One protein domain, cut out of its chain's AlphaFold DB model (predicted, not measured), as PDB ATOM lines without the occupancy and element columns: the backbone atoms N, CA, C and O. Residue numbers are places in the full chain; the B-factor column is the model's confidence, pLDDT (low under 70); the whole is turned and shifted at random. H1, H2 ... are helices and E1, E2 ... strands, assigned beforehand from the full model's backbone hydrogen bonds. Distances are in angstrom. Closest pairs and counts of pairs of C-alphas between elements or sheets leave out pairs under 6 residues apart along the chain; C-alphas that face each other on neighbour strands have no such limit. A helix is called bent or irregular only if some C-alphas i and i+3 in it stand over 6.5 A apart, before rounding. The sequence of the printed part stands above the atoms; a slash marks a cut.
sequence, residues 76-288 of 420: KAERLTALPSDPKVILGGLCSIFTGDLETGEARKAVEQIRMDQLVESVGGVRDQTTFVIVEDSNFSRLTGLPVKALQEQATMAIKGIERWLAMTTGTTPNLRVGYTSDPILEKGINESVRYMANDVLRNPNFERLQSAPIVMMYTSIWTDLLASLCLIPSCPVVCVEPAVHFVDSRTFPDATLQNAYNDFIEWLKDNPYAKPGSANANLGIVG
ATOM      1  N   LYS A  76     217.200 222.249 249.036       28.73
ATOM      2  CA  LYS A  76     216.274 222.919 249.948       28.73
ATOM      3  C   LYS A  76     215.770 221.910 250.991       28.73
ATOM      4  O   LYS A  76     214.959 221.061 250.660       28.73
ATOM      5  N   ALA A  77     216.218 222.073 252.239       28.75
ATOM      6  CA  ALA A  77     215.502 221.736 253.485       28.75
ATOM      7  C   ALA A  77     215.873 220.501 254.345       28.75
ATOM      8  O   ALA A  77     215.365 220.449 255.459       28.75
ATOM      9  N   GLU A  78     216.777 219.578 253.983       31.47
ATOM     10  CA  GLU A  78     216.981 218.364 254.829       31.47
ATOM     11  C   GLU A  78     218.311 218.231 255.598       31.47
ATOM     12  O   GLU A  78     218.441 217.335 256.425       31.47
ATOM     13  N   ARG A  79     219.317 219.092 255.401       35.72
ATOM     14  CA  ARG A  79     220.704 218.721 255.778       35.72
ATOM     15  C   ARG A  79     221.350 219.426 256.976       35.72
ATOM     16  O   ARG A  79     222.529 219.209 257.220       35.72
ATOM     17  N   LEU A  80     220.617 220.230 257.747       39.75
ATOM     18  CA  LEU A  80     221.202 220.960 258.889       39.75
ATOM     19  C   LEU A  80     220.693 220.550 260.271       39.75
ATOM     20  O   LEU A  80     221.131 221.130 261.256       39.75
ATOM     21  N   THR A  81     219.784 219.581 260.378       44.97
ATOM     22  CA  THR A  81     219.294 219.066 261.676       44.97
ATOM     23  C   THR A  81     218.519 217.758 261.486       44.97
ATOM     24  O   THR A  81     217.437 217.569 262.035       44.97
ATOM     25  N   ALA A  82     219.063 216.817 260.712       50.94
ATOM     26  CA  ALA A  82     218.606 215.434 260.807       50.94
ATOM     27  C   ALA A  82     219.258 214.851 262.070       50.94
ATOM     28  O   ALA A  82     220.316 214.230 262.016       50.94
ATOM     29  N   LEU A  83     218.700 215.200 263.230       56.66
ATOM     30  CA  LEU A  83     219.167 214.725 264.525       56.66
ATOM     31  C   LEU A  83     218.331 213.511 264.930       56.66
ATOM     32  O   LEU A  83     217.107 213.544 264.786       56.66
ATOM     33  N   PRO A  84     218.951 212.452 265.465       54.41
ATOM     34  CA  PRO A  84     218.194 211.401 266.113       54.41
ATOM     35  C   PRO A  84     217.559 211.934 267.406       54.41
ATOM     36  O   PRO A  84     217.947 212.976 267.930       54.41
ATOM     37  N   SER A  85     216.589 211.203 267.951       51.69
ATOM     38  CA  SER A  85     215.807 211.630 269.120       51.69
ATOM     39  C   SER A  85     216.588 211.702 270.445       51.69
ATOM     40  O   SER A  85     216.093 212.320 271.381       51.69
ATOM     41  N   ASP A  86     217.770 211.076 270.538       57.00
ATOM     42  CA  ASP A  86     218.642 211.057 271.731       57.00
ATOM     43  C   ASP A  86     220.116 210.780 271.336       57.00
ATOM     44  O   ASP A  86     220.599 209.652 271.486       57.00
ATOM     45  N   PRO A  87     220.841 211.745 270.738       57.25
ATOM     46  CA  PRO A  87     222.247 211.541 270.420       57.25
ATOM     47  C   PRO A  87     223.091 211.589 271.693       57.25
ATOM     48  O   PRO A  87     223.008 212.549 272.457       57.25
ATOM     49  N   LYS A  88     223.946 210.583 271.908       64.69
ATOM     50  CA  LYS A  88     224.875 210.552 273.061       64.69
ATOM     51  C   LYS A  88     226.336 210.779 272.680       64.69
ATOM     52  O   LYS A  88     227.162 211.020 273.559       64.69
ATOM     53  N   VAL A  89     226.654 210.687 271.388       74.25
ATOM     54  CA  VAL A  89     228.026 210.741 270.871       74.25
ATOM     55  C   VAL A  89     228.084 211.574 269.602       74.25
ATOM     56  O   VAL A  89     227.259 211.411 268.698       74.25
ATOM     57  N   ILE A  90     229.108 212.420 269.541       78.06
ATOM     58  CA  ILE A  90     229.527 213.116 268.333       78.06
ATOM     59  C   ILE A  90     230.632 212.320 267.668       78.06
ATOM     60  O   ILE A  90     231.629 211.992 268.307       78.06
ATOM     61  N   LEU A  91     230.440 212.009 266.392       78.44
ATOM     62  CA  LEU A  91     231.409 211.304 265.573       78.44
ATOM     63  C   LEU A  91     232.013 212.277 264.560       78.44
ATOM     64  O   LEU A  91     231.298 212.885 263.768       78.44
ATOM     65  N   GLY A  92     233.326 212.425 264.617       79.19
ATOM     66  CA  GLY A  92     234.106 213.298 263.753       79.19
ATOM     67  C   GLY A  92     235.043 212.529 262.837       79.19
ATOM     68  O   GLY A  92     235.594 211.508 263.251       79.19
ATOM     69  N   GLY A  93     235.266 213.039 261.628       82.62
ATOM     70  CA  GLY A  93     236.316 212.571 260.721       82.62
ATOM     71  C   GLY A  93     237.465 213.575 260.653       82.62
ATOM     72  O   GLY A  93     237.237 214.758 260.417       82.62
ATOM     73  N   LEU A  94     238.701 213.116 260.852       85.38
ATOM     74  CA  LEU A  94     239.906 213.912 260.653       85.38
ATOM     75  C   LEU A  94     240.629 213.440 259.390       85.38
ATOM     76  O   LEU A  94     241.482 212.548 259.414       85.38
ATOM     77  N   CYS A  95     240.308 214.099 258.284       81.75
ATOM     78  CA  CYS A  95     241.015 213.947 257.020       81.75
ATOM     79  C   CYS A  95     242.349 214.695 257.058       81.75
ATOM     80  O   CYS A  95     242.365 215.922 257.063       81.75
ATOM     81  N   SER A  96     243.474 213.973 257.045       73.88
ATOM     82  CA  SER A  96     244.815 214.583 257.072       73.88
ATOM     83  C   SER A  96     245.142 215.423 255.832       73.88
ATOM     84  O   SER A  96     246.058 216.237 255.882       73.88
ATOM     85  N   ILE A  97     244.446 215.197 254.711       77.56
ATOM     86  CA  ILE A  97     244.651 215.910 253.444       77.56
ATOM     87  C   ILE A  97     243.289 216.155 252.793       77.56
ATOM     88  O   ILE A  97     242.516 215.221 252.585       77.56
ATOM     89  N   PHE A  98     242.992 217.405 252.446       78.06
ATOM     90  CA  PHE A  98     241.736 217.769 251.793       78.06
ATOM     91  C   PHE A  98     241.832 217.644 250.266       78.06
ATOM     92  O   PHE A  98     242.918 217.577 249.691       78.06
ATOM     93  N   THR A  99     240.689 217.590 249.574       73.56
ATOM     94  CA  THR A  99     240.659 217.397 248.112       73.56
ATOM     95  C   THR A  99     241.431 218.492 247.378       73.56
ATOM     96  O   THR A  99     242.217 218.171 246.490       73.56
ATOM     97  N   GLY A 100     241.286 219.751 247.803       72.50
ATOM     98  CA  GLY A 100     242.038 220.868 247.225       72.50
ATOM     99  C   GLY A 100     243.559 220.733 247.371       72.50
ATOM    100  O   GLY A 100     244.301 221.220 246.527       72.50
ATOM    101  N   ASP A 101     244.045 220.024 248.396       80.44
ATOM    102  CA  ASP A 101     245.481 219.793 248.597       80.44
ATOM    103  C   ASP A 101     246.038 218.733 247.648       80.44
ATOM    104  O   ASP A 101     247.179 218.845 247.194       80.44
ATOM    105  N   LEU A 102     245.235 217.718 247.315       77.44
ATOM    106  CA  LEU A 102     245.633 216.654 246.391       77.44
ATOM    107  C   LEU A 102     245.877 217.192 244.975       77.44
ATOM    108  O   LEU A 102     246.800 216.734 244.303       77.44
ATOM    109  N   GLU A 103     245.100 218.186 244.541       73.00
ATOM    110  CA  GLU A 103     245.219 218.790 243.206       73.00
ATOM    111  C   GLU A 103     246.503 219.616 243.030       73.00
ATOM    112  O   GLU A 103     246.998 219.759 241.913       73.00
ATOM    113  N   THR A 104     247.096 220.112 244.124       71.38
ATOM    114  CA  THR A 104     248.348 220.892 244.070       71.38
ATOM    115  C   THR A 104     249.598 220.041 243.839       71.38
ATOM    116  O   THR A 104     250.644 220.577 243.477       71.38
ATOM    117  N   GLY A 105     249.531 218.728 244.091       70.00
ATOM    118  CA  GLY A 105     250.712 217.859 244.133       70.00
ATOM    119  C   GLY A 105     251.628 218.095 245.346       70.00
ATOM    120  O   GLY A 105     252.693 217.485 245.431       70.00
ATOM    121  N   GLU A 106     251.229 218.934 246.308       81.75
ATOM    122  CA  GLU A 106     252.026 219.294 247.490       81.75
ATOM    123  C   GLU A 106     251.519 218.639 248.786       81.75
ATOM    124  O   GLU A 106     251.650 219.204 249.872       81.75
ATOM    125  N   ALA A 107     250.987 217.415 248.698       80.88
ATOM    126  CA  ALA A 107     250.446 216.660 249.836       80.88
ATOM    127  C   ALA A 107     251.381 216.641 251.062       80.88
ATOM    128  O   ALA A 107     250.927 216.760 252.197       80.88
ATOM    129  N   ARG A 108     252.701 216.559 250.842       85.19
ATOM    130  CA  ARG A 108     253.698 216.599 251.921       85.19
ATOM    131  C   ARG A 108     253.701 217.923 252.693       85.19
ATOM    132  O   ARG A 108     253.818 217.898 253.907       85.19
ATOM    133  N   LYS A 109     253.557 219.063 252.014       86.50
ATOM    134  CA  LYS A 109     253.483 220.372 252.682       86.50
ATOM    135  C   LYS A 109     252.138 220.586 253.368       86.50
ATOM    136  O   LYS A 109     252.078 221.280 254.377       86.50
ATOM    137  N   ALA A 110     251.071 219.997 252.824       85.44
ATOM    138  CA  ALA A 110     249.748 220.056 253.435       85.44
ATOM    139  C   ALA A 110     249.735 219.352 254.804       85.44
ATOM    140  O   ALA A 110     249.232 219.915 255.771       85.44
ATOM    141  N   VAL A 111     250.370 218.175 254.926       87.75
ATOM    142  CA  VAL A 111     250.426 217.434 256.207       87.75
ATOM    143  C   VAL A 111     251.358 218.050 257.252       87.75
ATOM    144  O   VAL A 111     251.315 217.676 258.419       87.75
ATOM    145  N   GLU A 112     252.200 219.005 256.865       88.75
ATOM    146  CA  GLU A 112     253.041 219.767 257.797       88.75
ATOM    147  C   GLU A 112     252.257 220.902 258.483       88.75
ATOM    148  O   GLU A 112     252.812 221.645 259.291       88.75
ATOM    149  N   GLN A 113     250.964 221.047 258.173       88.12
ATOM    150  CA  GLN A 113     250.125 222.143 258.638       88.12
ATOM    151  C   GLN A 113     248.828 221.643 259.267       88.12
ATOM    152  O   GLN A 113     248.315 220.563 258.964       88.12
ATOM    153  N   ILE A 114     248.273 222.476 260.144       89.00
ATOM    154  CA  ILE A 114     246.911 222.310 260.647       89.00
ATOM    155  C   ILE A 114     246.048 223.340 259.931       89.00
ATOM    156  O   ILE A 114     246.393 224.523 259.942       89.00
ATOM    157  N   ARG A 115     244.940 222.908 259.324       87.44
ATOM    158  CA  ARG A 115     243.974 223.796 258.665       87.44
ATOM    159  C   ARG A 115     242.776 224.051 259.581       87.44
ATOM    160  O   ARG A 115     242.287 223.116 260.207       87.44
ATOM    161  N   MET A 116     242.272 225.284 259.652       86.19
ATOM    162  CA  MET A 116     241.100 225.601 260.491       86.19
ATOM    163  C   MET A 116     239.860 224.810 260.062       86.19
ATOM    164  O   MET A 116     239.110 224.323 260.905       86.19
ATOM    165  N   ASP A 117     239.658 224.667 258.753       79.25
ATOM    166  CA  ASP A 117     238.511 223.965 258.186       79.25
ATOM    167  C   ASP A 117     238.493 222.484 258.543       79.25
ATOM    168  O   ASP A 117     237.461 221.979 258.971       79.25
ATOM    169  N   GLN A 118     239.652 221.832 258.495       81.75
ATOM    170  CA  GLN A 118     239.836 220.463 258.965       81.75
ATOM    171  C   GLN A 118     239.375 220.287 260.420       81.75
ATOM    172  O   GLN A 118     238.665 219.332 260.729       81.75
ATOM    173  N   LEU A 119     239.731 221.210 261.317       84.12
ATOM    174  CA  LEU A 119     239.368 221.117 262.736       84.12
ATOM    175  C   LEU A 119     237.866 221.306 262.958       84.12
ATOM    176  O   LEU A 119     237.244 220.539 263.692       84.12
ATOM    177  N   VAL A 120     237.279 222.320 262.321       75.44
ATOM    178  CA  VAL A 120     235.859 222.649 262.494       75.44
ATOM    179  C   VAL A 120     234.964 221.591 261.858       75.44
ATOM    180  O   VAL A 120     233.954 221.229 262.460       75.44
ATOM    181  N   GLU A 121     235.334 221.066 260.689       74.00
ATOM    182  CA  GLU A 121     234.620 219.948 260.068       74.00
ATOM    183  C   GLU A 121     234.735 218.673 260.904       74.00
ATOM    184  O   GLU A 121     233.763 217.937 260.967       74.00
ATOM    185  N   SER A 122     235.842 218.453 261.623       76.69
ATOM    186  CA  SER A 122     235.999 217.253 262.456       76.69
ATOM    187  C   SER A 122     235.042 217.213 263.646       76.69
ATOM    188  O   SER A 122     234.622 216.137 264.046       76.69
ATOM    189  N   VAL A 123     234.738 218.345 264.290       72.81
ATOM    190  CA  VAL A 123     234.031 218.312 265.591       72.81
ATOM    191  C   VAL A 123     232.881 219.301 265.754       72.81
ATOM    192  O   VAL A 123     232.088 219.159 266.687       72.81
ATOM    193  N   GLY A 124     232.744 220.294 264.872       68.38
ATOM    194  CA  GLY A 124     231.678 221.290 264.957       68.38
ATOM    195  C   GLY A 124     231.709 222.035 266.295       68.38
ATOM    196  O   GLY A 124     232.774 222.247 266.858       68.38
ATOM    197  N   GLY A 125     230.555 222.440 266.829       57.81
ATOM    198  CA  GLY A 125     230.452 223.168 268.107       57.81
ATOM    199  C   GLY A 125     229.440 222.561 269.066       57.81
ATOM    200  O   GLY A 125     228.583 223.276 269.595       57.81
ATOM    201  N   VAL A 126     229.476 221.240 269.230       57.41
ATOM    202  CA  VAL A 126     228.503 220.522 270.058       57.41
ATOM    203  C   VAL A 126     228.899 220.578 271.534       57.41
ATOM    204  O   VAL A 126     230.058 220.381 271.890       57.41
ATOM    205  N   ARG A 127     227.916 220.861 272.396       56.69
ATOM    206  CA  ARG A 127     228.081 220.962 273.850       56.69
ATOM    207  C   ARG A 127     227.807 219.628 274.542       56.69
ATOM    208  O   ARG A 127     226.919 218.891 274.128       56.69
ATOM    209  N   ASP A 128     228.544 219.380 275.622       59.72
ATOM    210  CA  ASP A 128     228.224 218.419 276.690       59.72
ATOM    211  C   ASP A 128     228.147 216.926 276.305       59.72
ATOM    212  O   ASP A 128     227.668 216.105 277.088       59.72
ATOM    213  N   GLN A 129     228.652 216.541 275.129       67.19
ATOM    214  CA  GLN A 129     228.667 215.154 274.647       67.19
ATOM    215  C   GLN A 129     230.092 214.609 274.509       67.19
ATOM    216  O   GLN A 129     231.062 215.358 274.418       67.19
ATOM    217  N   THR A 130     230.222 213.279 274.502       77.31
ATOM    218  CA  THR A 130     231.503 212.638 274.164       77.31
ATOM    219  C   THR A 130     231.748 212.809 272.669       77.31
ATOM    220  O   THR A 130     230.909 212.399 271.865       77.31
ATOM    221  N   THR A 131     232.897 213.375 272.308       80.94
ATOM    222  CA  THR A 131     233.330 213.530 270.918       80.94
ATOM    223  C   THR A 131     234.353 212.455 270.599       80.94
ATOM    224  O   THR A 131     235.380 212.346 271.265       80.94
ATOM    225  N   PHE A 132     234.083 211.652 269.581       86.19
ATOM    226  CA  PHE A 132     234.975 210.618 269.085       86.19
ATOM    227  C   PHE A 132     235.429 210.996 267.674       86.19
ATOM    228  O   PHE A 132     234.612 211.072 266.762       86.19
ATOM    229  N   VAL A 133     236.720 211.271 267.505       88.50
ATOM    230  CA  VAL A 133     237.328 211.662 266.227       88.50
ATOM    231  C   VAL A 133     238.094 210.485 265.645       88.50
ATOM    232  O   VAL A 133     238.922 209.876 266.321       88.50
ATOM    233  N   ILE A 134     237.844 210.179 264.378       89.94
ATOM    234  CA  ILE A 134     238.542 209.129 263.643       89.94
ATOM    235  C   ILE A 134     239.516 209.750 262.653       89.94
ATOM    236  O   ILE A 134     239.133 210.547 261.805       89.94
ATOM    237  N   VAL A 135     240.784 209.368 262.758       91.19
ATOM    238  CA  VAL A 135     241.853 209.782 261.852       91.19
ATOM    239  C   VAL A 135     241.918 208.815 260.674       91.19
ATOM    240  O   VAL A 135     242.228 207.637 260.855       91.19
ATOM    241  N   GLU A 136     241.678 209.313 259.462       88.25
ATOM    242  CA  GLU A 136     241.595 208.520 258.219       88.25
ATOM    243  C   GLU A 136     242.971 208.176 257.593       88.25
ATOM    244  O   GLU A 136     243.160 208.117 256.374       88.25
ATOM    245  N   ASP A 137     243.976 207.952 258.431       90.69
ATOM    246  CA  ASP A 137     245.380 207.789 258.055       90.69
ATOM    247  C   ASP A 137     245.679 206.644 257.065       90.69
ATOM    248  O   ASP A 137     246.463 206.836 256.132       90.69
ATOM    249  N   SER A 138     245.070 205.464 257.196       88.50
ATOM    250  CA  SER A 138     245.392 204.309 256.340       88.50
ATOM    251  C   SER A 138     244.936 204.507 254.891       88.50
ATOM    252  O   SER A 138     245.625 204.117 253.940       88.50
ATOM    253  N   ASN A 139     243.787 205.154 254.681       84.06
ATOM    254  CA  ASN A 139     243.303 205.453 253.341       84.06
ATOM    255  C   ASN A 139     244.087 206.606 252.698       84.06
ATOM    256  O   ASN A 139     244.495 206.498 251.539       84.06
ATOM    257  N   PHE A 140     244.371 207.674 253.452       84.00
ATOM    258  CA  PHE A 140     245.175 208.788 252.943       84.00
ATOM    259  C   PHE A 140     246.629 208.398 252.673       84.00
ATOM    260  O   PHE A 140     247.205 208.874 251.693       84.00
ATOM    261  N   SER A 141     247.204 207.478 253.451       89.25
ATOM    262  CA  SER A 141     248.533 206.922 253.177       89.25
ATOM    263  C   SER A 141     248.574 206.238 251.807       89.25
ATOM    264  O   SER A 141     249.454 206.528 250.995       89.25
ATOM    265  N   ARG A 142     247.562 205.420 251.487       85.56
ATOM    266  CA  ARG A 142     247.429 204.770 250.171       85.56
ATOM    267  C   ARG A 142     247.172 205.759 249.034       85.56
ATOM    268  O   ARG A 142     247.676 205.554 247.935       85.56
ATOM    269  N   LEU A 143     246.383 206.808 249.275       80.88
ATOM    270  CA  LEU A 143     246.074 207.828 248.266       80.88
ATOM    271  C   LEU A 143     247.282 208.700 247.911       80.88
ATOM    272  O   LEU A 143     247.424 209.100 246.761       80.88
ATOM    273  N   THR A 144     248.126 209.018 248.892       84.06
ATOM    274  CA  THR A 144     249.166 210.052 248.755       84.06
ATOM    275  C   THR A 144     250.584 209.496 248.710       84.06
ATOM    276  O   THR A 144     251.516 210.217 248.363       84.06
ATOM    277  N   GLY A 145     250.771 208.223 249.075       88.00
ATOM    278  CA  GLY A 145     252.086 207.601 249.229       88.00
ATOM    279  C   GLY A 145     252.847 208.060 250.478       88.00
ATOM    280  O   GLY A 145     253.991 207.652 250.677       88.00
ATOM    281  N   LEU A 146     252.244 208.900 251.326       90.38
ATOM    282  CA  LEU A 146     252.845 209.316 252.589       90.38
ATOM    283  C   LEU A 146     252.780 208.179 253.616       90.38
ATOM    284  O   LEU A 146     251.787 207.449 253.661       90.38
ATOM    285  N   PRO A 147     253.801 208.018 254.475       92.94
ATOM    286  CA  PRO A 147     253.765 207.008 255.524       92.94
ATOM    287  C   PRO A 147     252.687 207.351 256.558       92.94
ATOM    288  O   PRO A 147     252.573 208.506 256.967       92.94
ATOM    289  N   VAL A 148     251.964 206.335 257.045       93.50
ATOM    290  CA  VAL A 148     250.948 206.460 258.115       93.50
ATOM    291  C   VAL A 148     251.459 207.303 259.286       93.50
ATOM    292  O   VAL A 148     250.762 208.195 259.755       93.50
ATOM    293  N   LYS A 149     252.719 207.105 259.691       92.19
ATOM    294  CA  LYS A 149     253.353 207.868 260.772       92.19
ATOM    295  C   LYS A 149     253.297 209.390 260.565       92.19
ATOM    296  O   LYS A 149     253.001 210.105 261.512       92.19
ATOM    297  N   ALA A 150     253.534 209.884 259.348       90.94
ATOM    298  CA  ALA A 150     253.478 211.323 259.069       90.94
ATOM    299  C   ALA A 150     252.047 211.875 259.211       90.94
ATOM    300  O   ALA A 150     251.847 212.983 259.699       90.94
ATOM    301  N   LEU A 151     251.042 211.079 258.834       92.12
ATOM    302  CA  LEU A 151     249.629 211.438 258.986       92.12
ATOM    303  C   LEU A 151     249.203 211.419 260.461       92.12
ATOM    304  O   LEU A 151     248.457 212.290 260.898       92.12
ATOM    305  N   GLN A 152     249.725 210.478 261.250       92.44
ATOM    306  CA  GLN A 152     249.496 210.414 262.697       92.44
ATOM    307  C   GLN A 152     250.166 211.569 263.454       92.44
ATOM    308  O   GLN A 152     249.598 212.095 264.414       92.44
ATOM    309  N   GLU A 153     251.355 211.997 263.021       91.12
ATOM    310  CA  GLU A 153     252.030 213.189 263.547       91.12
ATOM    311  C   GLU A 153     251.201 214.453 263.268       91.12
ATOM    312  O   GLU A 153     250.949 215.233 264.190       91.12
ATOM    313  N   GLN A 154     250.680 214.606 262.044       90.62
ATOM    314  CA  GLN A 154     249.739 215.680 261.698       90.62
ATOM    315  C   GLN A 154     248.478 215.636 262.563       90.62
ATOM    316  O   GLN A 154     248.085 216.651 263.140       90.62
ATOM    317  N   ALA A 155     247.889 214.449 262.720       91.44
ATOM    318  CA  ALA A 155     246.699 214.261 263.533       91.44
ATOM    319  C   ALA A 155     246.937 214.652 264.995       91.44
ATOM    320  O   ALA A 155     246.105 215.324 265.592       91.44
ATOM    321  N   THR A 156     248.098 214.312 265.560       90.94
ATOM    322  CA  THR A 156     248.478 214.692 266.931       90.94
ATOM    323  C   THR A 156     248.495 216.210 267.114       90.94
ATOM    324  O   THR A 156     248.056 216.722 268.145       90.94
ATOM    325  N   MET A 157     248.976 216.947 266.111       89.19
ATOM    326  CA  MET A 157     248.937 218.409 266.119       89.19
ATOM    327  C   MET A 157     247.497 218.928 266.000       89.19
ATOM    328  O   MET A 157     247.077 219.772 266.792       89.19
ATOM    329  N   ALA A 158     246.713 218.377 265.071       91.12
ATOM    330  CA  ALA A 158     245.318 218.757 264.862       91.12
ATOM    331  C   ALA A 158     244.429 218.485 266.091       91.12
ATOM    332  O   ALA A 158     243.586 219.312 266.425       91.12
ATOM    333  N   ILE A 159     244.654 217.391 266.825       90.88
ATOM    334  CA  ILE A 159     243.915 217.047 268.050       90.88
ATOM    335  C   ILE A 159     244.040 218.153 269.102       90.88
ATOM    336  O   ILE A 159     243.033 218.549 269.683       90.88
ATOM    337  N   LYS A 160     245.227 218.747 269.281       89.69
ATOM    338  CA  LYS A 160     245.395 219.910 270.173       89.69
ATOM    339  C   LYS A 160     244.582 221.116 269.696       89.69
ATOM    340  O   LYS A 160     243.981 221.822 270.500       89.69
ATOM    341  N   GLY A 161     244.538 221.349 268.384       90.06
ATOM    342  CA  GLY A 161     243.675 222.364 267.775       90.06
ATOM    343  C   GLY A 161     242.191 222.117 268.070       90.06
ATOM    344  O   GLY A 161     241.491 223.034 268.497       90.06
ATOM    345  N   ILE A 162     241.734 220.869 267.924       88.25
ATOM    346  CA  ILE A 162     240.370 220.429 268.254       88.25
ATOM    347  C   ILE A 162     240.058 220.668 269.733       88.25
ATOM    348  O   ILE A 162     239.007 221.216 270.051       88.25
ATOM    349  N   GLU A 163     240.959 220.303 270.646       88.06
ATOM    350  CA  GLU A 163     240.770 220.524 272.084       88.06
ATOM    351  C   GLU A 163     240.611 222.014 272.409       88.06
ATOM    352  O   GLU A 163     239.688 222.391 273.136       88.06
ATOM    353  N   ARG A 164     241.459 222.874 271.826       88.38
ATOM    354  CA  ARG A 164     241.365 224.338 271.973       88.38
ATOM    355  C   ARG A 164     240.036 224.865 271.436       88.38
ATOM    356  O   ARG A 164     239.364 225.652 272.101       88.38
ATOM    357  N   TRP A 165     239.628 224.392 270.263       86.25
ATOM    358  CA  TRP A 165     238.369 224.763 269.629       86.25
ATOM    359  C   TRP A 165     237.135 224.339 270.448       86.25
ATOM    360  O   TRP A 165     236.226 225.145 270.677       86.25
ATOM    361  N   LEU A 166     237.110 223.106 270.956       81.62
ATOM    362  CA  LEU A 166     236.024 222.621 271.808       81.62
ATOM    363  C   LEU A 166     235.984 223.359 273.151       81.62
ATOM    364  O   LEU A 166     234.904 223.730 273.610       81.62
ATOM    365  N   ALA A 167     237.140 223.643 273.757       83.69
ATOM    366  CA  ALA A 167     237.207 224.439 274.981       83.69
ATOM    367  C   ALA A 167     236.624 225.848 274.772       83.69
ATOM    368  O   ALA A 167     235.850 226.326 275.603       83.69
ATOM    369  N   MET A 168     236.924 226.491 273.637       81.06
ATOM    370  CA  MET A 168     236.378 227.809 273.292       81.06
ATOM    371  C   MET A 168     234.862 227.809 273.060       81.06
ATOM    372  O   MET A 168     234.184 228.769 273.424       81.06
ATOM    373  N   THR A 169     234.321 226.778 272.410       74.12
ATOM    374  CA  THR A 169     232.905 226.745 271.996       74.12
ATOM    375  C   THR A 169     231.968 226.216 273.084       74.12
ATOM    376  O   THR A 169     230.804 226.628 273.156       74.12
ATOM    377  N   THR A 170     232.473 225.342 273.958       73.69
ATOM    378  CA  THR A 170     231.695 224.729 275.047       73.69
ATOM    379  C   THR A 170     231.934 225.387 276.405       73.69
ATOM    380  O   THR A 170     231.066 225.311 277.270       73.69
ATOM    381  N   GLY A 171     233.080 226.049 276.609       74.62
ATOM    382  CA  GLY A 171     233.472 226.604 277.908       74.62
ATOM    383  C   GLY A 171     233.867 225.548 278.947       74.62
ATOM    384  O   GLY A 171     234.002 225.877 280.123       74.62
ATOM    385  N   THR A 172     234.044 224.286 278.536       71.75
ATOM    386  CA  THR A 172     234.395 223.160 279.414       71.75
ATOM    387  C   THR A 172     235.557 222.352 278.838       71.75
ATOM    388  O   THR A 172     235.929 222.520 277.677       71.75
ATOM    389  N   THR A 173     236.158 221.480 279.653       71.62
ATOM    390  CA  THR A 173     237.160 220.530 279.157       71.62
ATOM    391  C   THR A 173     236.476 219.497 278.258       71.62
ATOM    392  O   THR A 173     235.586 218.791 278.738       71.62
ATOM    393  N   PRO A 174     236.873 219.378 276.980       74.25
ATOM    394  CA  PRO A 174     236.235 218.442 276.068       74.25
ATOM    395  C   PRO A 174     236.498 216.991 276.469       74.25
ATOM    396  O   PRO A 174     237.626 216.613 276.779       74.25
ATOM    397  N   ASN A 175     235.462 216.154 276.396       80.31
ATOM    398  CA  ASN A 175     235.614 214.702 276.425       80.31
ATOM    399  C   ASN A 175     235.884 214.210 274.998       80.31
ATOM    400  O   ASN A 175     234.969 213.770 274.298       80.31
ATOM    401  N   LEU A 176     237.136 214.372 274.563       84.88
ATOM    402  CA  LEU A 176     237.614 213.978 273.242       84.88
ATOM    403  C   LEU A 176     238.271 212.596 273.295       84.88
ATOM    404  O   LEU A 176     239.142 212.328 274.121       84.88
ATOM    405  N   ARG A 177     237.876 211.726 272.371       87.31
ATOM    406  CA  ARG A 177     238.470 210.412 272.123       87.31
ATOM    407  C   ARG A 177     238.927 210.333 270.676       87.31
ATOM    408  O   ARG A 177     238.312 210.948 269.808       87.31
ATOM    409  N   VAL A 178     239.982 209.565 270.422       90.00
ATOM    410  CA  VAL A 178     240.603 209.471 269.097       90.00
ATOM    411  C   VAL A 178     240.811 208.010 268.714       90.00
ATOM    412  O   VAL A 178     241.297 207.228 269.529       90.00
ATOM    413  N   GLY A 179     240.457 207.656 267.481       90.75
ATOM    414  CA  GLY A 179     240.799 206.381 266.849       90.75
ATOM    415  C   GLY A 179     241.524 206.598 265.521       90.75
ATOM    416  O   GLY A 179     241.393 207.653 264.907       90.75
ATOM    417  N   TYR A 180     242.275 205.597 265.065       92.88
ATOM    418  CA  TYR A 180     243.049 205.654 263.822       92.88
ATOM    419  C   TYR A 180     242.625 204.519 262.899       92.88
ATOM    420  O   TYR A 180     242.593 203.367 263.320       92.88
ATOM    421  N   THR A 181     242.335 204.818 261.634       92.44
ATOM    422  CA  THR A 181     241.953 203.795 260.643       92.44
ATOM    423  C   THR A 181     243.066 202.801 260.310       92.44
ATOM    424  O   THR A 181     242.797 201.794 259.659       92.44
ATOM    425  N   SER A 182     244.304 203.083 260.719       92.94
ATOM    426  CA  SER A 182     245.450 202.171 260.656       92.94
ATOM    427  C   SER A 182     245.585 201.243 261.869       92.94
ATOM    428  O   SER A 182     246.475 200.393 261.879       92.94
ATOM    429  N   ASP A 183     244.732 201.383 262.893       93.75
ATOM    430  CA  ASP A 183     244.653 200.389 263.963       93.75
ATOM    431  C   ASP A 183     244.283 199.022 263.355       93.75
ATOM    432  O   ASP A 183     243.282 198.943 262.637       93.75
ATOM    433  N   PRO A 184     245.040 197.937 263.616       90.06
ATOM    434  CA  PRO A 184     244.832 196.661 262.932       90.06
ATOM    435  C   PRO A 184     243.429 196.066 263.098       90.06
ATOM    436  O   PRO A 184     242.932 195.390 262.195       90.06
ATOM    437  N   ILE A 185     242.787 196.290 264.249       89.56
ATOM    438  CA  ILE A 185     241.444 195.774 264.524       89.56
ATOM    439  C   ILE A 185     240.421 196.603 263.749       89.56
ATOM    440  O   ILE A 185     239.550 196.040 263.082       89.56
ATOM    441  N   LEU A 186     240.554 197.932 263.789       90.88
ATOM    442  CA  LEU A 186     239.659 198.823 263.058       90.88
ATOM    443  C   LEU A 186     239.817 198.669 261.538       90.88
ATOM    444  O   LEU A 186     238.815 198.580 260.835       90.88
ATOM    445  N   GLU A 187     241.044 198.574 261.025       91.56
ATOM    446  CA  GLU A 187     241.323 198.384 259.596       91.56
ATOM    447  C   GLU A 187     240.704 197.081 259.076       91.56
ATOM    448  O   GLU A 187     240.065 197.059 258.018       91.56
ATOM    449  N   LYS A 188     240.838 195.988 259.837       90.25
ATOM    450  CA  LYS A 188     240.192 194.715 259.512       90.25
ATOM    451  C   LYS A 188     238.667 194.863 259.467       90.25
ATOM    452  O   LYS A 188     238.060 194.476 258.468       90.25
ATOM    453  N   GLY A 189     238.072 195.473 260.494       92.75
ATOM    454  CA  GLY A 189     236.626 195.684 260.572       92.75
ATOM    455  C   GLY A 189     236.076 196.596 259.469       92.75
ATOM    456  O   GLY A 189     234.999 196.332 258.930       92.75
ATOM    457  N   ILE A 190     236.833 197.619 259.056       92.94
ATOM    458  CA  ILE A 190     236.497 198.471 257.905       92.94
ATOM    459  C   ILE A 190     236.437 197.631 256.624       92.94
ATOM    460  O   ILE A 190     235.465 197.724 255.875       92.94
ATOM    461  N   ASN A 191     237.445 196.792 256.372       92.56
ATOM    462  CA  ASN A 191     237.488 195.954 255.171       92.56
ATOM    463  C   ASN A 191     236.346 194.924 255.137       92.56
ATOM    464  O   ASN A 191     235.764 194.679 254.082       92.56
ATOM    465  N   GLU A 192     235.991 194.343 256.282       94.62
ATOM    466  CA  GLU A 192     234.842 193.437 256.403       94.62
ATOM    467  C   GLU A 192     233.513 194.172 256.172       94.62
ATOM    468  O   GLU A 192     232.670 193.699 255.410       94.62
ATOM    469  N   SER A 193     233.367 195.377 256.723       94.38
ATOM    470  CA  SER A 193     232.193 196.235 256.518       94.38
ATOM    471  C   SER A 193     232.021 196.655 255.053       94.38
ATOM    472  O   SER A 193     230.904 196.682 254.538       94.38
ATOM    473  N   VAL A 194     233.123 196.928 254.342       94.19
ATOM    474  CA  VAL A 194     233.101 197.196 252.895       94.19
ATOM    475  C   VAL A 194     232.611 195.980 252.109       94.19
ATOM    476  O   VAL A 194     231.787 196.139 251.208       94.19
ATOM    477  N   ARG A 195     233.074 194.770 252.447       96.00
ATOM    478  CA  ARG A 195     232.603 193.532 251.799       96.00
ATOM    479  C   ARG A 195     231.122 193.295 252.033       96.00
ATOM    480  O   ARG A 195     230.419 192.947 251.089       96.00
ATOM    481  N   TYR A 196     230.653 193.515 253.257       92.94
ATOM    482  CA  TYR A 196     229.236 193.419 253.594       92.94
ATOM    483  C   TYR A 196     228.400 194.431 252.795       92.94
ATOM    484  O   TYR A 196     227.415 194.069 252.150       92.94
ATOM    485  N   MET A 197     228.842 195.692 252.733       91.75
ATOM    486  CA  MET A 197     228.185 196.716 251.917       91.75
ATOM    487  C   MET A 197     228.125 196.309 250.436       91.75
ATOM    488  O   MET A 197     227.081 196.439 249.798       91.75
ATOM    489  N   ALA A 198     229.223 195.782 249.889       95.00
ATOM    490  CA  ALA A 198     229.310 195.366 248.492       95.00
ATOM    491  C   ALA A 198     228.394 194.176 248.170       95.00
ATOM    492  O   ALA A 198     227.661 194.212 247.181       95.00
ATOM    493  N   ASN A 199     228.430 193.121 248.985       94.88
ATOM    494  CA  ASN A 199     227.799 191.843 248.659       94.88
ATOM    495  C   ASN A 199     226.338 191.763 249.109       94.88
ATOM    496  O   ASN A 199     225.496 191.268 248.358       94.88
ATOM    497  N   ASP A 200     226.026 192.284 250.294       92.38
ATOM    498  CA  ASP A 200     224.736 192.058 250.948       92.38
ATOM    499  C   ASP A 200     223.799 193.262 250.827       92.38
ATOM    500  O   ASP A 200     222.599 193.094 250.582       92.38
ATOM    501  N   VAL A 201     224.346 194.478 250.941       91.94
ATOM    502  CA  VAL A 201     223.557 195.721 250.916       91.94
ATOM    503  C   VAL A 201     223.335 196.217 249.489       91.94
ATOM    504  O   VAL A 201     222.194 196.309 249.040       91.94
ATOM    505  N   LEU A 202     224.414 196.514 248.761       91.81
ATOM    506  CA  LEU A 202     224.349 197.017 247.386       91.81
ATOM    507  C   LEU A 202     224.181 195.896 246.359       91.81
ATOM    508  O   LEU A 202     223.709 196.146 245.253       91.81
ATOM    509  N   ARG A 203     224.582 194.667 246.711       95.19
ATOM    510  CA  ARG A 203     224.643 193.514 245.794       95.19
ATOM    511  C   ARG A 203     225.443 193.821 244.524       95.19
ATOM    512  O   ARG A 203     225.130 193.335 243.437       95.19
ATOM    513  N   ASN A 204     226.492 194.621 244.680       95.06
ATOM    514  CA  ASN A 204     227.441 194.969 243.640       95.06
ATOM    515  C   ASN A 204     228.877 194.747 244.158       95.06
ATOM    516  O   ASN A 204     229.452 195.639 244.788       95.06
ATOM    517  N   PRO A 205     229.504 193.593 243.857       94.38
ATOM    518  CA  PRO A 205     230.849 193.272 244.345       94.38
ATOM    519  C   PRO A 205     231.930 194.219 243.802       94.38
ATOM    520  O   PRO A 205     233.025 194.299 244.354       94.38
ATOM    521  N   ASN A 206     231.646 194.987 242.739       94.25
ATOM    522  CA  ASN A 206     232.590 195.989 242.245       94.25
ATOM    523  C   ASN A 206     232.740 197.182 243.195       94.25
ATOM    524  O   ASN A 206     233.701 197.934 243.046       94.25
ATOM    525  N   PHE A 207     231.848 197.338 244.178       92.62
ATOM    526  CA  PHE A 207     231.993 198.351 245.215       92.62
ATOM    527  C   PHE A 207     233.285 198.158 246.022       92.62
ATOM    528  O   PHE A 207     234.010 199.126 246.220       92.62
ATOM    529  N   GLU A 208     233.658 196.924 246.389       93.69
ATOM    530  CA  GLU A 208     234.910 196.641 247.128       93.69
ATOM    531  C   GLU A 208     236.163 197.070 246.344       93.69
ATOM    532  O   GLU A 208     237.194 197.407 246.925       93.69
ATOM    533  N   ARG A 209     236.074 197.116 245.010       91.06
ATOM    534  CA  ARG A 209     237.175 197.537 244.132       91.06
ATOM    535  C   ARG A 209     237.357 199.055 244.093       91.06
ATOM    536  O   ARG A 209     238.357 199.526 243.548       91.06
ATOM    537  N   LEU A 210     236.415 199.833 244.628       86.69
ATOM    538  CA  LEU A 210     236.550 201.282 244.704       86.69
ATOM    539  C   LEU A 210     237.611 201.637 245.743       86.69
ATOM    540  O   LEU A 210     237.474 201.333 246.924       86.69
ATOM    541  N   GLN A 211     238.625 202.396 245.329       82.94
ATOM    542  CA  GLN A 211     239.615 202.938 246.262       82.94
ATOM    543  C   GLN A 211     238.963 203.785 247.373       82.94
ATOM    544  O   GLN A 211     239.500 203.888 248.468       82.94
ATOM    545  N   SER A 212     237.806 204.396 247.100       79.88
ATOM    546  CA  SER A 212     237.039 205.185 248.064       79.88
ATOM    547  C   SER A 212     236.075 204.373 248.931       79.88
ATOM    548  O   SER A 212     235.489 204.969 249.827       79.88
ATOM    549  N   ALA A 213     235.888 203.065 248.698       87.38
ATOM    550  CA  ALA A 213     234.911 202.252 249.435       87.38
ATOM    551  C   ALA A 213     235.044 202.349 250.966       87.38
ATOM    552  O   ALA A 213     234.018 202.563 251.613       87.38
ATOM    553  N   PRO A 214     236.260 202.284 251.556       87.44
ATOM    554  CA  PRO A 214     236.434 202.434 253.000       87.44
ATOM    555  C   PRO A 214     235.881 203.752 253.539       87.44
ATOM    556  O   PRO A 214     235.203 203.749 254.556       87.44
ATOM    557  N   ILE A 215     236.126 204.859 252.830       81.06
ATOM    558  CA  ILE A 215     235.663 206.192 253.225       81.06
ATOM    559  C   ILE A 215     234.150 206.314 253.035       81.06
ATOM    560  O   ILE A 215     233.444 206.758 253.930       81.06
ATOM    561  N   VAL A 216     233.618 205.936 251.870       79.31
ATOM    562  CA  VAL A 216     232.198 206.198 251.580       79.31
ATOM    563  C   VAL A 216     231.266 205.306 252.404       79.31
ATOM    564  O   VAL A 216     230.170 205.731 252.750       79.31
ATOM    565  N   MET A 217     231.715 204.113 252.810       85.62
ATOM    566  CA  MET A 217     230.986 203.259 253.756       85.62
ATOM    567  C   MET A 217     230.833 203.915 255.141       85.62
ATOM    568  O   MET A 217     229.807 203.699 255.790       85.62
ATOM    569  N   MET A 218     231.770 204.785 255.557       83.25
ATOM    570  CA  MET A 218     231.702 205.513 256.842       83.25
ATOM    571  C   MET A 218     230.481 206.443 256.960       83.25
ATOM    572  O   MET A 218     230.084 206.833 258.054       83.25
ATOM    573  N   TYR A 219     229.835 206.742 255.834       76.00
ATOM    574  CA  TYR A 219     228.609 207.534 255.722       76.00
ATOM    575  C   TYR A 219     227.336 206.680 255.801       76.00
ATOM    576  O   TYR A 219     226.295 207.016 255.245       76.00
ATOM    577  N   THR A 220     227.408 205.530 256.458       83.62
ATOM    578  CA  THR A 220     226.270 204.629 256.651       83.62
ATOM    579  C   THR A 220     226.252 204.138 258.089       83.62
ATOM    580  O   THR A 220     227.278 204.155 258.769       83.62
ATOM    581  N   SER A 221     225.112 203.646 258.567       83.88
ATOM    582  CA  SER A 221     225.017 203.058 259.911       83.88
ATOM    583  C   SER A 221     225.925 201.854 260.138       83.88
ATOM    584  O   SER A 221     226.263 201.571 261.280       83.88
ATOM    585  N   ILE A 222     226.413 201.204 259.076       88.81
ATOM    586  CA  ILE A 222     227.407 200.124 259.181       88.81
ATOM    587  C   ILE A 222     228.649 200.613 259.935       88.81
ATOM    588  O   ILE A 222     229.242 199.877 260.718       88.81
ATOM    589  N   TRP A 223     229.021 201.878 259.752       88.50
ATOM    590  CA  TRP A 223     230.145 202.484 260.451       88.50
ATOM    591  C   TRP A 223     229.924 202.592 261.954       88.50
ATOM    592  O   TRP A 223     230.798 202.251 262.749       88.50
ATOM    593  N   THR A 224     228.747 203.058 262.353       85.44
ATOM    594  CA  THR A 224     228.419 203.246 263.766       85.44
ATOM    595  C   THR A 224     228.222 201.902 264.454       85.44
ATOM    596  O   THR A 224     228.655 201.736 265.595       85.44
ATOM    597  N   ASP A 225     227.682 200.920 263.733       86.31
ATOM    598  CA  ASP A 225     227.578 199.532 264.172       86.31
ATOM    599  C   ASP A 225     228.968 198.900 264.350       86.31
ATOM    600  O   ASP A 225     229.233 198.291 265.390       86.31
ATOM    601  N   LEU A 226     229.897 199.115 263.407       87.81
ATOM    602  CA  LEU A 226     231.289 198.678 263.531       87.81
ATOM    603  C   LEU A 226     231.945 199.285 264.777       87.81
ATOM    604  O   LEU A 226     232.449 198.549 265.625       87.81
ATOM    605  N   LEU A 227     231.910 200.612 264.929       86.44
ATOM    606  CA  LEU A 227     232.516 201.290 266.079       86.44
ATOM    607  C   LEU A 227     231.904 200.832 267.413       86.44
ATOM    608  O   LEU A 227     232.626 200.688 268.404       86.44
ATOM    609  N   ALA A 228     230.593 200.575 267.451       86.88
ATOM    610  CA  ALA A 228     229.918 200.048 268.632       86.88
ATOM    611  C   ALA A 228     230.317 198.596 268.933       86.88
ATOM    612  O   ALA A 228     230.553 198.257 270.094       86.88
ATOM    613  N   SER A 229     230.455 197.750 267.907       86.25
ATOM    614  CA  SER A 229     230.899 196.356 268.056       86.25
ATOM    615  C   SER A 229     232.322 196.255 268.618       86.25
ATOM    616  O   SER A 229     232.611 195.400 269.455       86.25
ATOM    617  N   LEU A 230     233.182 197.208 268.243       83.38
ATOM    618  CA  LEU A 230     234.539 197.360 268.764       83.38
ATOM    619  C   LEU A 230     234.588 198.063 270.130       83.38
ATOM    620  O   LEU A 230     235.670 198.305 270.659       83.38
ATOM    621  N   CYS A 231     233.432 198.391 270.720       85.25
ATOM    622  CA  CYS A 231     233.307 199.107 271.992       85.25
ATOM    623  C   CYS A 231     233.996 200.490 272.009       85.25
ATOM    624  O   CYS A 231     234.324 201.004 273.079       85.25
ATOM    625  N   LEU A 232     234.206 201.105 270.839       81.94
ATOM    626  CA  LEU A 232     234.810 202.436 270.714       81.94
ATOM    627  C   LEU A 232     233.799 203.541 271.047       81.94
ATOM    628  O   LEU A 232     234.149 204.557 271.656       81.94
ATOM    629  N   ILE A 233     232.531 203.294 270.714       81.88
ATOM    630  CA  ILE A 233     231.378 204.124 271.071       81.88
ATOM    631  C   ILE A 233     230.257 203.254 271.672       81.88
ATOM    632  O   ILE A 233     230.185 202.059 271.386       81.88
ATOM    633  N   PRO A 234     229.364 203.802 272.515       79.25
ATOM    634  CA  PRO A 234     228.136 203.115 272.909       79.25
ATOM    635  C   PRO A 234     227.213 202.846 271.709       79.25
ATOM    636  O   PRO A 234     227.160 203.631 270.765       79.25
ATOM    637  N   SER A 235     226.418 201.773 271.787       81.62
ATOM    638  CA  SER A 235     225.330 201.508 270.833       81.62
ATOM    639  C   SER A 235     224.182 202.496 271.071       81.62
ATOM    640  O   SER A 235     223.270 202.255 271.865       81.62
ATOM    641  N   CYS A 236     224.266 203.654 270.429       74.12
ATOM    642  CA  CYS A 236     223.269 204.714 270.474       74.12
ATOM    643  C   CYS A 236     223.227 205.453 269.133       74.12
ATOM    644  O   CYS A 236     224.155 205.328 268.333       74.12
ATOM    645  N   PRO A 237     222.189 206.264 268.889       76.69
ATOM    646  CA  PRO A 237     222.245 207.210 267.795       76.69
ATOM    647  C   PRO A 237     223.431 208.168 267.951       76.69
ATOM    648  O   PRO A 237     223.738 208.623 269.059       76.69
ATOM    649  N   VAL A 238     224.092 208.468 266.838       77.06
ATOM    650  CA  VAL A 238     225.248 209.371 266.789       77.06
ATOM    651  C   VAL A 238     224.945 210.552 265.888       77.06
ATOM    652  O   VAL A 238     224.110 210.457 264.990       77.06
ATOM    653  N   VAL A 239     225.646 211.659 266.100       77.56
ATOM    654  CA  VAL A 239     225.649 212.771 265.146       77.56
ATOM    655  C   VAL A 239     227.029 212.844 264.522       77.56
ATOM    656  O   VAL A 239     228.016 213.062 265.224       77.56
ATOM    657  N   CYS A 240     227.083 212.675 263.207       74.38
ATOM    658  CA  CYS A 240     228.298 212.889 262.445       74.38
ATOM    659  C   CYS A 240     228.474 214.370 262.135       74.38
ATOM    660  O   CYS A 240     227.566 215.017 261.601       74.38
ATOM    661  N   VAL A 241     229.654 214.890 262.448       69.12
ATOM    662  CA  VAL A 241     230.089 216.212 262.009       69.12
ATOM    663  C   VAL A 241     230.861 216.001 260.720       69.12
ATOM    664  O   VAL A 241     232.041 215.700 260.768       69.12
ATOM    665  N   GLU A 242     230.144 216.030 259.598       60.16
ATOM    666  CA  GLU A 242     230.654 216.154 258.224       60.16
ATOM    667  C   GLU A 242     229.468 215.954 257.262       60.16
ATOM    668  O   GLU A 242     229.046 214.818 257.018       60.16
ATOM    669  N   PRO A 243     228.852 217.027 256.727       46.59
ATOM    670  CA  PRO A 243     227.559 216.902 256.080       46.59
ATOM    671  C   PRO A 243     227.618 216.418 254.626       46.59
ATOM    672  O   PRO A 243     226.583 216.176 253.997       46.59
ATOM    673  N   ALA A 244     228.824 216.333 254.068       51.47
ATOM    674  CA  ALA A 244     229.063 215.992 252.681       51.47
ATOM    675  C   ALA A 244     229.759 214.638 252.612       51.47
ATOM    676  O   ALA A 244     230.846 214.473 253.149       51.47
ATOM    677  N   VAL A 245     229.141 213.686 251.915       53.25
ATOM    678  CA  VAL A 245     229.811 212.429 251.594       53.25
ATOM    679  C   VAL A 245     231.008 212.738 250.693       53.25
ATOM    680  O   VAL A 245     230.909 213.504 249.727       53.25
ATOM    681  N   HIS A 246     232.156 212.159 251.015       52.22
ATOM    682  CA  HIS A 246     233.347 212.243 250.190       52.22
ATOM    683  C   HIS A 246     233.053 211.857 248.727       52.22
ATOM    684  O   HIS A 246     232.418 210.840 248.437       52.22
ATOM    685  N   PHE A 247     233.589 212.647 247.790       50.81
ATOM    686  CA  PHE A 247     233.622 212.361 246.347       50.81
ATOM    687  C   PHE A 247     232.279 212.386 245.578       50.81
ATOM    688  O   PHE A 247     232.287 212.031 244.401       50.81
ATOM    689  N   VAL A 248     231.167 212.846 246.180       48.12
ATOM    690  CA  VAL A 248     229.790 212.752 245.613       48.12
ATOM    691  C   VAL A 248     229.609 213.372 244.234       48.12
ATOM    692  O   VAL A 248     228.883 212.812 243.421       48.12
ATOM    693  N   ASP A 249     230.275 214.489 243.947       43.34
ATOM    694  CA  ASP A 249     229.931 215.297 242.770       43.34
ATOM    695  C   ASP A 249     231.028 215.361 241.690       43.34
ATOM    696  O   ASP A 249     230.793 215.937 240.630       43.34
ATOM    697  N   SER A 250     232.230 214.815 241.919       46.22
ATOM    698  CA  SER A 250     233.399 215.163 241.082       46.22
ATOM    699  C   SER A 250     234.311 214.018 240.646       46.22
ATOM    700  O   SER A 250     235.254 214.263 239.890       46.22
ATOM    701  N   ARG A 251     234.077 212.769 241.071       56.09
ATOM    702  CA  ARG A 251     235.010 211.676 240.765       56.09
ATOM    703  C   ARG A 251     234.565 210.863 239.552       56.09
ATOM    704  O   ARG A 251     233.716 209.984 239.658       56.09
ATOM    705  N   THR A 252     235.194 211.124 238.408       64.44
ATOM    706  CA  THR A 252     235.163 210.209 237.261       64.44
ATOM    707  C   THR A 252     236.032 208.998 237.582       64.44
ATOM    708  O   THR A 252     237.232 209.142 237.829       64.44
ATOM    709  N   PHE A 253     235.441 207.804 237.597       77.25
ATOM    710  CA  PHE A 253     236.196 206.571 237.811       77.25
ATOM    711  C   PHE A 253     236.846 206.065 236.510       77.25
ATOM    712  O   PHE A 253     236.355 206.369 235.421       77.25
ATOM    713  N   PRO A 254     237.951 205.292 236.594       76.38
ATOM    714  CA  PRO A 254     238.713 204.847 235.422       76.38
ATOM    715  C   PRO A 254     237.915 204.013 234.412       76.38
ATOM    716  O   PRO A 254     238.278 203.956 233.240       76.38
ATOM    717  N   ASP A 255     236.846 203.353 234.862       86.62
ATOM    718  CA  ASP A 255     235.968 202.559 234.017       86.62
ATOM    719  C   ASP A 255     234.496 202.676 234.449       86.62
ATOM    720  O   ASP A 255     234.169 203.057 235.578       86.62
ATOM    721  N   ALA A 256     233.597 202.326 233.525       88.88
ATOM    722  CA  ALA A 256     232.154 202.391 233.736       88.88
ATOM    723  C   ALA A 256     231.649 201.417 234.817       88.88
ATOM    724  O   ALA A 256     230.597 201.651 235.402       88.88
ATOM    725  N   THR A 257     232.383 200.339 235.108       91.75
ATOM    726  CA  THR A 257     231.990 199.358 236.130       91.75
ATOM    727  C   THR A 257     232.130 199.960 237.523       91.75
ATOM    728  O   THR A 257     231.207 199.876 238.332       91.75
ATOM    729  N   LEU A 258     233.262 200.610 237.789       89.31
ATOM    730  CA  LEU A 258     233.502 201.333 239.035       89.31
ATOM    731  C   LEU A 258     232.585 202.555 239.150       89.31
ATOM    732  O   LEU A 258     232.037 202.808 240.221       89.31
ATOM    733  N   GLN A 259     232.341 203.263 238.041       86.56
ATOM    734  CA  GLN A 259     231.371 204.359 238.030       86.56
ATOM    735  C   GLN A 259     229.967 203.880 238.425       86.56
ATOM    736  O   GLN A 259     229.312 204.521 239.242       86.56
ATOM    737  N   ASN A 260     229.516 202.744 237.889       89.69
ATOM    738  CA  ASN A 260     228.213 202.175 238.229       89.69
ATOM    739  C   ASN A 260     228.148 201.742 239.696       89.69
ATOM    740  O   ASN A 260     227.185 202.078 240.369       89.69
ATOM    741  N   ALA A 261     229.189 201.090 240.223       90.19
ATOM    742  CA  ALA A 261     229.234 200.714 241.638       90.19
ATOM    743  C   ALA A 261     229.145 201.926 242.580       90.19
ATOM    744  O   ALA A 261     228.499 201.858 243.625       90.19
ATOM    745  N   TYR A 262     229.766 203.046 242.202       85.94
ATOM    746  CA  TYR A 262     229.625 204.296 242.939       85.94
ATOM    747  C   TYR A 262     228.208 204.873 242.837       85.94
ATOM    748  O   TYR A 262     227.628 205.275 243.843       85.94
ATOM    749  N   ASN A 263     227.630 204.883 241.635       83.69
ATOM    750  CA  ASN A 263     226.272 205.380 241.416       83.69
ATOM    751  C   ASN A 263     225.228 204.559 242.193       83.69
ATOM    752  O   ASN A 263     224.317 205.152 242.766       83.69
ATOM    753  N   ASP A 264     225.385 203.234 242.273       88.06
ATOM    754  CA  ASP A 264     224.505 202.351 243.053       88.06
ATOM    755  C   ASP A 264     224.527 202.713 244.545       88.06
ATOM    756  O   ASP A 264     223.483 202.773 245.195       88.06
ATOM    757  N   PHE A 265     225.709 203.024 245.089       84.62
ATOM    758  CA  PHE A 265     225.848 203.522 246.457       84.62
ATOM    759  C   PHE A 265     225.123 204.861 246.669       84.62
ATOM    760  O   PHE A 265     224.421 205.039 247.667       84.62
ATOM    761  N   ILE A 266     225.260 205.798 245.726       80.75
ATOM    762  CA  ILE A 266     224.594 207.105 245.797       80.75
ATOM    763  C   ILE A 266     223.072 206.957 245.724       80.75
ATOM    764  O   ILE A 266     222.361 207.662 246.438       80.75
ATOM    765  N   GLU A 267     222.565 206.047 244.896       80.94
ATOM    766  CA  GLU A 267     221.133 205.764 244.826       80.94
ATOM    767  C   GLU A 267     220.623 205.144 246.132       80.94
ATOM    768  O   GLU A 267     219.644 205.624 246.701       80.94
ATOM    769  N   TRP A 268     221.357 204.180 246.692       84.25
ATOM    770  CA  TRP A 268     221.019 203.578 247.982       84.25
ATOM    771  C   TRP A 268     220.928 204.607 249.122       84.25
ATOM    772  O   TRP A 268     220.030 204.519 249.965       84.25
ATOM    773  N   LEU A 269     221.818 205.609 249.145       77.12
ATOM    774  CA  LEU A 269     221.772 206.698 250.130       77.12
ATOM    775  C   LEU A 269     220.512 207.569 250.004       77.12
ATOM    776  O   LEU A 269     220.028 208.076 251.016       77.12
ATOM    777  N   LYS A 270     219.965 207.748 248.794       73.81
ATOM    778  CA  LYS A 270     218.704 208.488 248.597       73.81
ATOM    779  C   LYS A 270     217.512 207.727 249.170       73.81
ATOM    780  O   LYS A 270     216.621 208.346 249.749       73.81
ATOM    781  N   ASP A 271     217.524 206.403 249.052       77.19
ATOM    782  CA  ASP A 271     216.489 205.535 249.620       77.19
ATOM    783  C   ASP A 271     216.611 205.402 251.147       77.19
ATOM    784  O   ASP A 271     215.607 205.238 251.852       77.19
ATOM    785  N   ASN A 272     217.832 205.543 251.673       74.88
ATOM    786  CA  ASN A 272     218.161 205.431 253.093       74.88
ATOM    787  C   ASN A 272     218.729 206.741 253.662       74.88
ATOM    788  O   ASN A 272     219.871 206.770 254.125       74.88
ATOM    789  N   PRO A 273     217.956 207.839 253.679       71.62
ATOM    790  CA  PRO A 273     218.450 209.104 254.195       71.62
ATOM    791  C   PRO A 273     218.650 209.043 255.715       71.62
ATOM    792  O   PRO A 273     218.008 208.263 256.435       71.62
ATOM    793  N   TYR A 274     219.556 209.891 256.188       73.44
ATOM    794  CA  TYR A 274     219.952 210.007 257.589       73.44
ATOM    795  C   TYR A 274     218.813 210.466 258.491       73.44
ATOM    796  O   TYR A 274     217.961 211.252 258.082       73.44
ATOM    797  N   ALA A 275     218.816 209.961 259.724       70.69
ATOM    798  CA  ALA A 275     217.818 210.197 260.767       70.69
ATOM    799  C   ALA A 275     216.350 209.980 260.344       70.69
ATOM    800  O   ALA A 275     215.438 210.346 261.088       70.69
ATOM    801  N   LYS A 276     216.084 209.368 259.180       73.00
ATOM    802  CA  LYS A 276     214.728 209.027 258.746       73.00
ATOM    803  C   LYS A 276     214.260 207.782 259.501       73.00
ATOM    804  O   LYS A 276     214.856 206.718 259.326       73.00
ATOM    805  N   PRO A 277     213.178 207.862 260.298       75.19
ATOM    806  CA  PRO A 277     212.658 206.700 261.007       75.19
ATOM    807  C   PRO A 277     212.356 205.540 260.052       75.19
ATOM    808  O   PRO A 277     211.747 205.734 258.998       75.19
ATOM    809  N   GLY A 278     212.801 204.338 260.420       76.19
ATOM    810  CA  GLY A 278     212.628 203.122 259.620       76.19
ATOM    811  C   GLY A 278     213.603 202.951 258.447       76.19
ATOM    812  O   GLY A 278     213.554 201.909 257.798       76.19
ATOM    813  N   SER A 279     214.490 203.918 258.166       79.50
ATOM    814  CA  SER A 279     215.566 203.739 257.180       79.50
ATOM    815  C   SER A 279     216.740 202.947 257.765       79.50
ATOM    816  O   SER A 279     216.896 202.857 258.988       79.50
ATOM    817  N   ALA A 280     217.607 202.413 256.898       82.56
ATOM    818  CA  ALA A 280     218.858 201.797 257.343       82.56
ATOM    819  C   ALA A 280     219.776 202.784 258.088       82.56
ATOM    820  O   ALA A 280     220.565 202.344 258.914       82.56
ATOM    821  N   ASN A 281     219.620 204.097 257.851       75.56
ATOM    822  CA  ASN A 281     220.422 205.164 258.448       75.56
ATOM    823  C   ASN A 281     219.702 205.952 259.564       75.56
ATOM    824  O   ASN A 281     220.033 207.105 259.842       75.56
ATOM    825  N   ALA A 282     218.705 205.352 260.223       78.31
ATOM    826  CA  ALA A 282     217.899 206.031 261.242       78.31
ATOM    827  C   ALA A 282     218.683 206.428 262.513       78.31
ATOM    828  O   ALA A 282     218.302 207.381 263.192       78.31
ATOM    829  N   ASN A 283     219.764 205.714 262.852       76.19
ATOM    830  CA  ASN A 283     220.620 206.017 264.013       76.19
ATOM    831  C   ASN A 283     221.741 207.029 263.691       76.19
ATOM    832  O   ASN A 283     222.470 207.432 264.597       76.19
ATOM    833  N   LEU A 284     221.882 207.422 262.423       73.31
ATOM    834  CA  LEU A 284     222.917 208.325 261.952       73.31
ATOM    835  C   LEU A 284     222.309 209.707 261.740       73.31
ATOM    836  O   LEU A 284     221.502 209.913 260.836       73.31
ATOM    837  N   GLY A 285     222.682 210.645 262.600       71.44
ATOM    838  CA  GLY A 285     222.413 212.059 262.415       71.44
ATOM    839  C   GLY A 285     223.564 212.769 261.730       71.44
ATOM    840  O   GLY A 285     224.689 212.273 261.690       71.44
ATOM    841  N   ILE A 286     223.288 213.969 261.235       66.69
ATOM    842  CA  ILE A 286     224.289 214.782 260.552       66.69
ATOM    843  C   ILE A 286     224.191 216.234 260.978       66.69
ATOM    844  O   ILE A 286     223.102 216.803 261.108       66.69
ATOM    845  N   VAL A 287     225.354 216.837 261.170       62.78
ATOM    846  CA  VAL A 287     225.492 218.263 261.397       62.78
ATOM    847  C   VAL A 287     226.728 218.772 260.667       62.78
ATOM    848  O   VAL A 287     227.736 218.083 260.554       62.78
ATOM    849  N   GLY A 288     226.661 219.993 260.159       51.53
ATOM    850  CA  GLY A 288     227.832 220.696 259.653       51.53
ATOM    851  C   GLY A 288     227.490 221.702 258.567       51.53
ATOM    852  O   GLY A 288     226.324 221.929 258.250       51.53
TER     853      GLY A 288
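What this domain is: This is residues 76 to 288 of the 420 residues of an uncharacterized protein of Candidatus Gottesmanbacteria bacterium GW2011_GWA1_47_8 (UniProt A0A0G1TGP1). A strongly twisted wall of five parallel strands has helices H3 and H5 over one face, with the short helices H1, H2 and H4 beyond the strands' ends. H6, H7 and H8 make a second group, which meets the sheet through H8 beside the E4 and E5 end, and H9 lies beyond, near H6 and H7. The printed part has 213 residues, with nine named helices and five named strands in the order E1 H1 H2 H3 E2 H4 H5 E3 H6 H7 H8 E4 H9 E5, and its class is mixed. The sheet runs E3 E2 E1 E4 E5. The whole is compact, with a radius of gyration of the C-alphas of 16.7 A, and spans 48 by 43 by 37 A.

Where its parts are: E1, residues 89 to 94, begins at C-alpha 89 (228.026, 210.741, 270.871) and is 16.0 A long. H1 is residues 99 to 103, H2 107 to 110 and H3 116 to 123. E2, 130 to 135, is 16.3 A long. H4, 137 to 144, precedes H5, 148 to 170, the longest helix at 31.5 A. E3 is 176 to 180. H6, 184 to 201, 24.5 A, is neither bent nor irregular, but only just: C-alphas 198 and 201 are 6.3 A apart. H7 is 213 to 217, H8 221 to 229 and E4 238 to 241. H9, 256 to 271, is 22.5 A long. E5, 284 to 287, ends at C-alpha 287 (225.492, 218.263, 261.397).

How they stand to each other: Across the sheet, N 177 to O 131 is 2.8 A, N 92 to O 132 2.8 A, N 91 to O 239 2.9 A and N 285 to O 238 2.8 A. H3 and H5 are on the same face, making two layers, helices on one face of a sheet. H3 stands up over E1; H5 runs along E2, 24 degrees on the local plane. H3 and H5 touch about perpendicular at 77 degrees, closest at C-alphas 119 and 162, 5.7 A. H6 with residues 189 to 193 touches H8 at a steep tilt of 38 degrees, opposite ways, closest at C-alphas 193 and 222, 6.7 A. Every O i to N i+4 pair is within hydrogen-bond range in H1, H3, H4, H7, H8 and H9, 18 of 19 in H5 and 13 of 14 in H6.

The domain as a whole: The farthest C-alphas, of Gly 171 and Ala 256, are 50.4 A apart. The printed part has no cut. The links H6 to H7, E4 to H9 and H9 to E5 are long. Residues 76 to 88, 124 to 129, 241 to 252 and 286 to 288 have pLDDT under 70.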